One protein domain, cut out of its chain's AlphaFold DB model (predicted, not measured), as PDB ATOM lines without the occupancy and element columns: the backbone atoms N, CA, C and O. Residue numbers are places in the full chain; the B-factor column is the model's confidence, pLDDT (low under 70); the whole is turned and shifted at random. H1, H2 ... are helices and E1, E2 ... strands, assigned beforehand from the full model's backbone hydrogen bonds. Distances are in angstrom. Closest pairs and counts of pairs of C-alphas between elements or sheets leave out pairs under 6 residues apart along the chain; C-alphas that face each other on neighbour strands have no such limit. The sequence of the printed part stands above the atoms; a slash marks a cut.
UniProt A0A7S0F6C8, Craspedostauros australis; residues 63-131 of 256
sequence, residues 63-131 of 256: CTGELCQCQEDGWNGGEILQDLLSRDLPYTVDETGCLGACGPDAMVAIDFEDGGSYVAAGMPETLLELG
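Overview. This is residues 63 to 131 of the 256 residues of a protein of Craspedostauros australis (UniProt A0A7S0F6C8). Helix H3 folds back over the hairpin of strands E2 and E3; helix H2 and strand E1 run side by side next to it, with short H1 at one end. The printed part has 69 residues, with order H1, H2, E1, E2, E3, H3, mixed in class. It is compact, with radius of gyration of the C-alphas 11.3 A and spans 33 by 24 by 19 A.

Arrangement. E2, residues 107 to 112, and E3, 117 to 121, are antiparallel at 154 degrees; N 110 and O 118, 2.8 A apart, are within hydrogen-bond range. H3, 122 to 129, comes closest to E3 at C-alphas 126 and 120, 5.4 A. H2, 77 to 86, is close to H3 but not clearly touching, C-alphas 80 and 123 being closest at 6.2 A. E1, 92 to 96, pairs with no named strand; its C-alpha 93 is closest to H2, 6.7 A from C-alpha 85. H1, 66 to 69, and H2 only just touch, only at the corner, with 3 pairs of C-alphas within 8 A, closest 68 and 77, 5.3 A. In H2 and H3 every O i to N i+4 pair is within hydrogen-bond range; H1 is too short for one.

Along the chain. E2 measures 16.4 A, H2 14.3 A. H1 begins at C-alpha 66 (129.756, 136.036, 159.964); H3 ends at C-alpha 129 (151.990, 127.933, 153.521).

Size, cuts and confidence. The farthest C-alphas, 72 and 114, are 35.4 A apart. The printed part has no cut or long link, and no printed residue is under 70 in pLDDT.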
ATOM      1  N   CYS A  63     138.855 135.523 155.251       97.56
ATOM      2  CA  CYS A  63     137.401 135.447 155.326       97.56
ATOM      3  C   CYS A  63     136.897 135.994 156.666       97.56
ATOM      4  O   CYS A  63     136.989 135.329 157.696       97.56
ATOM      5  N   THR A  64     136.271 137.166 156.640       96.50
ATOM      6  CA  THR A  64     135.628 137.794 157.808       96.50
ATOM      7  C   THR A  64     134.105 137.717 157.740       96.50
ATOM      8  O   THR A  64     133.400 138.467 158.409       96.50
ATOM      9  N   GLY A  65     133.560 136.796 156.938       95.81
ATOM     10  CA  GLY A  65     132.127 136.506 156.957       95.81
ATOM     11  C   GLY A  65     131.650 136.068 158.348       95.81
ATOM     12  O   GLY A  65     132.422 135.505 159.119       95.81
ATOM     13  N   GLU A  66     130.364 136.272 158.639       93.31
ATOM     14  CA  GLU A  66     129.756 136.036 159.964       93.31
ATOM     15  C   GLU A  66     130.112 134.660 160.557       93.31
ATOM     16  O   GLU A  66     130.486 134.560 161.719       93.31
ATOM     17  N   LEU A  67     130.103 133.599 159.741       92.44
ATOM     18  CA  LEU A  67     130.452 132.246 160.194       92.44
ATOM     19  C   LEU A  67     131.916 132.094 160.625       92.44
ATOM     20  O   LEU A  67     132.195 131.316 161.526       92.44
ATOM     21  N   CYS A  68     132.842 132.820 159.996       93.94
ATOM     22  CA  CYS A  68     134.259 132.808 160.367       93.94
ATOM     23  C   CYS A  68     134.562 133.757 161.534       93.94
ATOM     24  O   CYS A  68     135.618 133.642 162.147       93.94
ATOM     25  N   GLN A  69     133.664 134.695 161.850       91.75
ATOM     26  CA  GLN A  69     133.781 135.554 163.032       91.75
ATOM     27  C   GLN A  69     133.209 134.897 164.295       91.75
ATOM     28  O   GLN A  69     133.697 135.162 165.385       91.75
ATOM     29  N   CYS A  70     132.189 134.046 164.160       89.19
ATOM     30  CA  CYS A  70     131.482 133.436 165.291       89.19
ATOM     31  C   CYS A  70     132.080 132.107 165.788       89.19
ATOM     32  O   CYS A  70     131.382 131.353 166.465       89.19
ATOM     33  N   GLN A  71     133.321 131.769 165.438       83.62
ATOM     34  CA  GLN A  71     133.949 130.546 165.942       83.62
ATOM     35  C   GLN A  71     134.512 130.776 167.344       83.62
ATOM     36  O   GLN A  71     135.331 131.667 167.544       83.62
ATOM     37  N   GLU A  72     134.044 129.981 168.307       83.62
ATOM     38  CA  GLU A  72     134.421 130.093 169.723       83.62
ATOM     39  C   GLU A  72     135.637 129.219 170.077       83.62
ATOM     40  O   GLU A  72     136.427 129.581 170.944       83.62
ATOM     41  N   ASP A  73     135.816 128.096 169.372       85.38
ATOM     42  CA  ASP A  73     136.832 127.077 169.677       85.38
ATOM     43  C   ASP A  73     138.079 127.152 168.769       85.38
ATOM     44  O   ASP A  73     138.949 126.281 168.827       85.38
ATOM     45  N   GLY A  74     138.169 128.173 167.912       87.12
ATOM     46  CA  GLY A  74     139.204 128.300 166.885       87.12
ATOM     47  C   GLY A  74     139.634 129.743 166.644       87.12
ATOM     48  O   GLY A  74     139.171 130.674 167.300       87.12
ATOM     49  N   TRP A  75     140.533 129.928 165.679       92.44
ATOM     50  CA  TRP A  75     140.961 131.262 165.268       92.44
ATOM     51  C   TRP A  75     139.848 131.939 164.475       92.44
ATOM     52  O   TRP A  75     139.504 131.492 163.376       92.44
ATOM     53  N   ASN A  76     139.313 133.040 165.001       94.62
ATOM     54  CA  ASN A  76     138.318 133.806 164.268       94.62
ATOM     55  C   ASN A  76     138.977 134.614 163.130       94.62
ATOM     56  O   ASN A  76     140.162 134.963 163.160       94.62
ATOM     57  N   GLY A  77     138.201 134.918 162.088       95.06
ATOM     58  CA  GLY A  77     138.712 135.629 160.911       95.06
ATOM     59  C   GLY A  77     139.265 137.024 161.230       95.06
ATOM     60  O   GLY A  77     140.174 137.493 160.550       95.06
ATOM     61  N   GLY A  78     138.754 137.679 162.279       95.81
ATOM     62  CA  GLY A  78     139.238 138.989 162.723       95.81
ATOM     63  C   GLY A  78     140.623 138.922 163.373       95.81
ATOM     64  O   GLY A  78     141.490 139.730 163.053       95.81
ATOM     65  N   GLU A  79     140.850 137.931 164.231       95.81
ATOM     66  CA  GLU A  79     142.121 137.659 164.903       95.81
ATOM     67  C   GLU A  79     143.201 137.275 163.902       95.81
ATOM     68  O   GLU A  79     144.306 137.808 163.971       95.81
ATOM     69  N   ILE A  80     142.880 136.418 162.925       96.50
ATOM     70  CA  ILE A  80     143.816 136.070 161.846       96.50
ATOM     71  C   ILE A  80     144.213 137.312 161.053       96.50
ATOM     72  O   ILE A  80     145.399 137.533 160.807       96.50
ATOM     73  N   LEU A  81     143.239 138.140 160.664       97.31
ATOM     74  CA  LEU A  81     143.509 139.371 159.927       97.31
ATOM     75  C   LEU A  81     144.409 140.312 160.737       97.31
ATOM     76  O   LEU A  81     145.382 140.842 160.204       97.31
ATOM     77  N   GLN A  82     144.117 140.492 162.025       97.38
ATOM     78  CA  GLN A  82     144.899 141.356 162.900       97.38
ATOM     79  C   GLN A  82     146.323 140.825 163.119       97.38
ATOM     80  O   GLN A  82     147.273 141.609 163.062       97.38
ATOM     81  N   ASP A  83     146.494 139.517 163.322       96.62
ATOM     82  CA  ASP A  83     147.813 138.909 163.504       96.62
ATOM     83  C   ASP A  83     148.652 139.019 162.223       96.62
ATOM     84  O   ASP A  83     149.808 139.439 162.284       96.62
ATOM     85  N   LEU A  84     148.069 138.757 161.047       96.31
ATOM     86  CA  LEU A  84     148.758 138.916 159.760       96.31
ATOM     87  C   LEU A  84     149.158 140.371 159.484       96.31
ATOM     88  O   LEU A  84     150.277 140.616 159.029       96.31
ATOM     89  N   LEU A  85     148.287 141.338 159.793       96.19
ATOM     90  CA  LEU A  85     148.598 142.765 159.659       96.19
ATOM     91  C   LEU A  85     149.706 143.213 160.619       96.19
ATOM     92  O   LEU A  85     150.497 144.083 160.270       96.19
ATOM     93  N   SER A  86     149.802 142.612 161.809       96.44
ATOM     94  CA  SER A  86     150.836 142.964 162.791       96.44
ATOM     95  C   SER A  86     152.255 142.518 162.402       96.44
ATOM     96  O   SER A  86     153.228 142.985 162.990       96.44
ATOM     97  N   ARG A  87     152.387 141.624 161.411       93.81
ATOM     98  CA  ARG A  87     153.659 140.994 161.017       93.81
ATOM     99  C   ARG A  87     154.454 141.753 159.944       93.81
ATOM    100  O   ARG A  87     155.499 141.244 159.543       93.81
ATOM    101  N   ASP A  88     153.992 142.921 159.480       92.50
ATOM    102  CA  ASP A  88     154.651 143.737 158.435       92.50
ATOM    103  C   ASP A  88     155.103 142.902 157.214       92.50
ATOM    104  O   ASP A  88     156.259 142.908 156.780       92.50
ATOM    105  N   LEU A  89     154.168 142.120 156.666       93.69
ATOM    106  CA  LEU A  89     154.429 141.192 155.565       93.69
ATOM    107  C   LEU A  89     154.676 141.945 154.236       93.69
ATOM    108  O   LEU A  89     154.084 142.997 154.001       93.69
ATOM    109  N   PRO A  90     155.519 141.416 153.321       93.44
ATOM    110  CA  PRO A  90     155.855 142.080 152.054       93.44
ATOM    111  C   PRO A  90     154.752 142.008 150.982       93.44
ATOM    112  O   PRO A  90     154.977 142.423 149.845       93.44
ATOM    113  N   TYR A  91     153.586 141.466 151.324       94.62
ATOM    114  CA  TYR A  91     152.421 141.295 150.462       94.62
ATOM    115  C   TYR A  91     151.179 141.880 151.131       94.62
ATOM    116  O   TYR A  91     151.140 142.093 152.344       94.62
ATOM    117  N   THR A  92     150.156 142.162 150.332       96.12
ATOM    118  CA  THR A  92     148.924 142.777 150.830       96.12
ATOM    119  C   THR A  92     148.048 141.747 151.528       96.12
ATOM    120  O   THR A  92     147.803 140.670 150.983       96.12
ATOM    121  N   VAL A  93     147.546 142.109 152.706       97.62
ATOM    122  CA  VAL A  93     146.546 141.335 153.443       97.62
ATOM    123  C   VAL A  93     145.223 142.089 153.356       97.62
ATOM    124  O   VAL A  93     145.129 143.217 153.836       97.62
ATOM    125  N   ASP A  94     144.227 141.473 152.729       97.81
ATOM    126  CA  ASP A  94     142.912 142.055 152.482       97.81
ATOM    127  C   ASP A  94     141.816 141.304 153.245       97.81
ATOM    128  O   ASP A  94     141.835 140.083 153.423       97.81
ATOM    129  N   GLU A  95     140.806 142.060 153.660       97.44
ATOM    130  CA  GLU A  95     139.569 141.520 154.206       97.44
ATOM    131  C   GLU A  95     138.621 141.113 153.070       97.44
ATOM    132  O   GLU A  95     138.319 141.900 152.165       97.44
ATOM    133  N   THR A  96     138.091 139.894 153.139       96.94
ATOM    134  CA  THR A  96     137.115 139.383 152.174       96.94
ATOM    135  C   THR A  96     135.888 138.805 152.863       96.94
ATOM    136  O   THR A  96     135.932 138.320 153.990       96.94
ATOM    137  N   GLY A  97     134.750 138.863 152.165       95.69
ATOM    138  CA  GLY A  97     133.520 138.228 152.632       95.69
ATOM    139  C   GLY A  97     133.618 136.698 152.633       95.69
ATOM    140  O   GLY A  97     134.681 136.115 152.449       95.69
ATOM    141  N   CYS A  98     132.476 136.030 152.794       95.38
ATOM    142  CA  CYS A  98     132.429 134.569 152.813       95.38
ATOM    143  C   CYS A  98     133.053 133.949 151.545       95.38
ATOM    144  O   CYS A  98     132.553 134.161 150.437       95.38
ATOM    145  N   LEU A  99     134.101 133.138 151.730       94.44
ATOM    146  CA  LEU A  99     134.776 132.387 150.661       94.44
ATOM    147  C   LEU A  99     134.011 131.120 150.234       94.44
ATOM    148  O   LEU A  99     134.420 130.424 149.311       94.44
ATOM    149  N   GLY A 100     132.896 130.801 150.899       94.56
ATOM    150  CA  GLY A 100     132.083 129.615 150.605       94.56
ATOM    151  C   GLY A 100     132.687 128.294 151.093       94.56
ATOM    152  O   GLY A 100     132.134 127.240 150.797       94.56
ATOM    153  N   ALA A 101     133.783 128.353 151.852       91.94
ATOM    154  CA  ALA A 101     134.504 127.200 152.384       91.94
ATOM    155  C   ALA A 101     134.500 127.149 153.923       91.94
ATOM    156  O   ALA A 101     135.399 126.564 154.504       91.94
ATOM    157  N   CYS A 102     133.530 127.783 154.597       87.19
ATOM    158  CA  CYS A 102     133.487 127.852 156.064       87.19
ATOM    159  C   CYS A 102     133.561 126.450 156.694       87.19
ATOM    160  O   CYS A 102     132.689 125.614 156.453       87.19
ATOM    161  N   GLY A 103     134.603 126.218 157.490       86.38
ATOM    162  CA  GLY A 103     134.860 124.971 158.203       86.38
ATOM    163  C   GLY A 103     134.826 125.181 159.718       86.38
ATOM    164  O   GLY A 103     134.199 126.139 160.175       86.38
ATOM    165  N   PRO A 104     135.472 124.297 160.500       89.50
ATOM    166  CA  PRO A 104     135.654 124.504 161.936       89.50
ATOM    167  C   PRO A 104     136.578 125.688 162.253       89.50
ATOM    168  O   PRO A 104     136.447 126.253 163.328       89.50
ATOM    169  N   ASP A 105     137.432 126.078 161.298       93.94
ATOM    170  CA  ASP A 105     138.342 127.221 161.376       93.94
ATOM    171  C   ASP A 105     137.965 128.313 160.359       93.94
ATOM    172  O   ASP A 105     137.239 128.063 159.382       93.94
ATOM    173  N   ALA A 106     138.435 129.542 160.580       95.12
ATOM    174  CA  ALA A 106     138.298 130.622 159.615       95.12
ATOM    175  C   ALA A 106     139.179 130.374 158.381       95.12
ATOM    176  O   ALA A 106     140.272 129.820 158.470       95.12
ATOM    177  N   MET A 107     138.693 130.781 157.211       96.44
ATOM    178  CA  MET A 107     139.336 130.467 155.932       96.44
ATOM    179  C   MET A 107     140.191 131.626 155.433       96.44
ATOM    180  O   MET A 107     139.780 132.786 155.517       96.44
ATOM    181  N   VAL A 108     141.342 131.309 154.848       97.44
ATOM    182  CA  VAL A 108     142.252 132.287 154.246       97.44
ATOM    183  C   VAL A 108     142.593 131.847 152.830       97.44
ATOM    184  O   VAL A 108     143.085 130.742 152.624       97.44
ATOM    185  N   ALA A 109     142.335 132.703 151.845       97.81
ATOM    186  CA  ALA A 109     142.784 132.496 150.476       97.81
ATOM    187  C   ALA A 109     144.153 133.160 150.266       97.81
ATOM    188  O   ALA A 109     144.360 134.313 150.636       97.81
ATOM    189  N   ILE A 110     145.086 132.422 149.675       98.00
ATOM    190  CA  ILE A 110     146.452 132.840 149.374       98.00
ATOM    191  C   ILE A 110     146.600 132.805 147.856       98.00
ATOM    192  O   ILE A 110     146.564 131.731 147.253       98.00
ATOM    193  N   ASP A 111     146.753 133.974 147.244       97.62
ATOM    194  CA  ASP A 111     146.940 134.121 145.804       97.62
ATOM    195  C   ASP A 111     148.422 134.335 145.498       97.62
ATOM    196  O   ASP A 111     149.064 135.246 146.033       97.62
ATOM    197  N   PHE A 112     148.970 133.531 144.598       96.94
ATOM    198  CA  PHE A 112     150.376 133.558 144.214       96.94
ATOM    199  C   PHE A 112     150.590 134.358 142.921       96.94
ATOM    200  O   PHE A 112     149.696 134.504 142.084       96.94
ATOM    201  N   GLU A 113     151.799 134.884 142.733       94.62
ATOM    202  CA  GLU A 113     152.177 135.659 141.544       94.62
ATOM    203  C   GLU A 113     152.147 134.832 140.245       94.62
ATOM    204  O   GLU A 113     152.012 135.393 139.156       94.62
ATOM    205  N   ASP A 114     152.241 133.503 140.341       93.62
ATOM    206  CA  ASP A 114     152.120 132.577 139.209       93.62
ATOM    207  C   ASP A 114     150.663 132.370 138.745       93.62
ATOM    208  O   ASP A 114     150.417 131.706 137.735       93.62
ATOM    209  N   GLY A 115     149.700 132.974 139.450       95.44
ATOM    210  CA  GLY A 115     148.267 132.822 139.218       95.44
ATOM    211  C   GLY A 115     147.655 131.606 139.914       95.44
ATOM    212  O   GLY A 115     146.476 131.320 139.692       95.44
ATOM    213  N   GLY A 116     148.426 130.883 140.732       95.31
ATOM    214  CA  GLY A 116     147.910 129.867 141.636       95.31
ATOM    215  C   GLY A 116     147.117 130.483 142.789       95.31
ATOM    216  O   GLY A 116     147.351 131.620 143.192       95.31
ATOM    217  N   SER A 117     146.190 129.708 143.347       96.06
ATOM    218  CA  SER A 117     145.444 130.075 144.552       96.06
ATOM    219  C   SER A 117     145.359 128.876 145.489       96.06
ATOM    220  O   SER A 117     145.057 127.768 145.035       96.06
ATOM    221  N   TYR A 118     145.560 129.097 146.781       96.50
ATOM    222  CA  TYR A 118     145.400 128.094 147.829       96.50
ATOM    223  C   TYR A 118     144.434 128.601 148.900       96.50
ATOM    224  O   TYR A 118     144.390 129.796 149.171       96.50
ATOM    225  N   VAL A 119     143.648 127.714 149.508       96.94
ATOM    226  CA  VAL A 119     142.758 128.066 150.623       96.94
ATOM    227  C   VAL A 119     143.194 127.269 151.842       96.94
ATOM    228  O   VAL A 119     143.109 126.044 151.830       96.94
ATOM    229  N   ALA A 120     143.662 127.974 152.867       96.50
ATOM    230  CA  ALA A 120     144.091 127.418 154.142       96.50
ATOM    231  C   ALA A 120     142.970 127.524 155.186       96.50
ATOM    232  O   ALA A 120     142.210 128.502 155.191       96.50
ATOM    233  N   ALA A 121     142.889 126.539 156.083       95.38
ATOM    234  CA  ALA A 121     141.980 126.544 157.217       95.38
ATOM    235  C   ALA A 121     142.737 126.938 158.495       95.38
ATOM    236  O   ALA A 121     143.635 126.246 158.974       95.38
ATOM    237  N   GLY A 122     142.363 128.080 159.064       94.62
ATOM    238  CA  GLY A 122     142.926 128.587 160.306       94.62
ATOM    239  C   GLY A 122     144.333 129.171 160.172       94.62
ATOM    240  O   GLY A 122     144.972 129.186 159.114       94.62
ATOM    241  N   MET A 123     144.825 129.689 161.295       95.25
ATOM    242  CA  MET A 123     146.112 130.377 161.350       95.25
ATOM    243  C   MET A 123     147.337 129.462 161.161       95.25
ATOM    244  O   MET A 123     148.241 129.841 160.416       95.25
ATOM    245  N   PRO A 124     147.409 128.261 161.775       94.81
ATOM    246  CA  PRO A 124     148.596 127.412 161.669       94.81
ATOM    247  C   PRO A 124     148.910 126.976 160.232       94.81
ATOM    248  O   PRO A 124     150.067 127.035 159.816       94.81
ATOM    249  N   GLU A 125     147.889 126.584 159.463       95.31
ATOM    250  CA  GLU A 125     148.042 126.214 158.050       95.31
ATOM    251  C   GLU A 125     148.433 127.425 157.204       95.31
ATOM    252  O   GLU A 125     149.346 127.341 156.386       95.31
ATOM    253  N   THR A 126     147.809 128.579 157.460       95.94
ATOM    254  CA  THR A 126     148.148 129.835 156.782       95.94
ATOM    255  C   THR A 126     149.622 130.188 156.992       95.94
ATOM    256  O   THR A 126     150.338 130.462 156.035       95.94
ATOM    257  N   LEU A 127     150.124 130.132 158.228       95.06
ATOM    258  CA  LEU A 127     151.534 130.412 158.519       95.06
ATOM    259  C   LEU A 127     152.485 129.386 157.897       95.06
ATOM    260  O   LEU A 127     153.605 129.749 157.527       95.06
ATOM    261  N   LEU A 128     152.060 128.127 157.778       94.06
ATOM    262  CA  LEU A 128     152.858 127.071 157.164       94.06
ATOM    263  C   LEU A 128     153.054 127.338 155.671       94.06
ATOM    264  O   LEU A 128     154.192 127.350 155.206       94.06
ATOM    265  N   GLU A 129     151.970 127.631 154.957       94.50
ATOM    266  CA  GLU A 129     151.990 127.933 153.521       94.50
ATOM    267  C   GLU A 129     152.697 129.253 153.212       94.50
ATOM    268  O   GLU A 129     153.432 129.378 152.234       94.50
ATOM    269  N   LEU A 130     152.563 130.238 154.102       94.19
ATOM    270  CA  LEU A 130     153.321 131.482 154.015       94.19
ATOM    271  C   LEU A 130     154.802 131.305 154.386       94.19
ATOM    272  O   LEU A 130     155.549 132.281 154.344       94.19
ATOM    273  N   GLY A 131     155.253 130.099 154.754       93.06
ATOM    274  CA  GLY A 131     156.633 129.823 155.164       93.06
ATOM    275  C   GLY A 131     157.056 130.576 156.430       93.06
ATOM    276  O   GLY A 131     158.246 130.785 156.666       93.06
TER     277      GLY A 131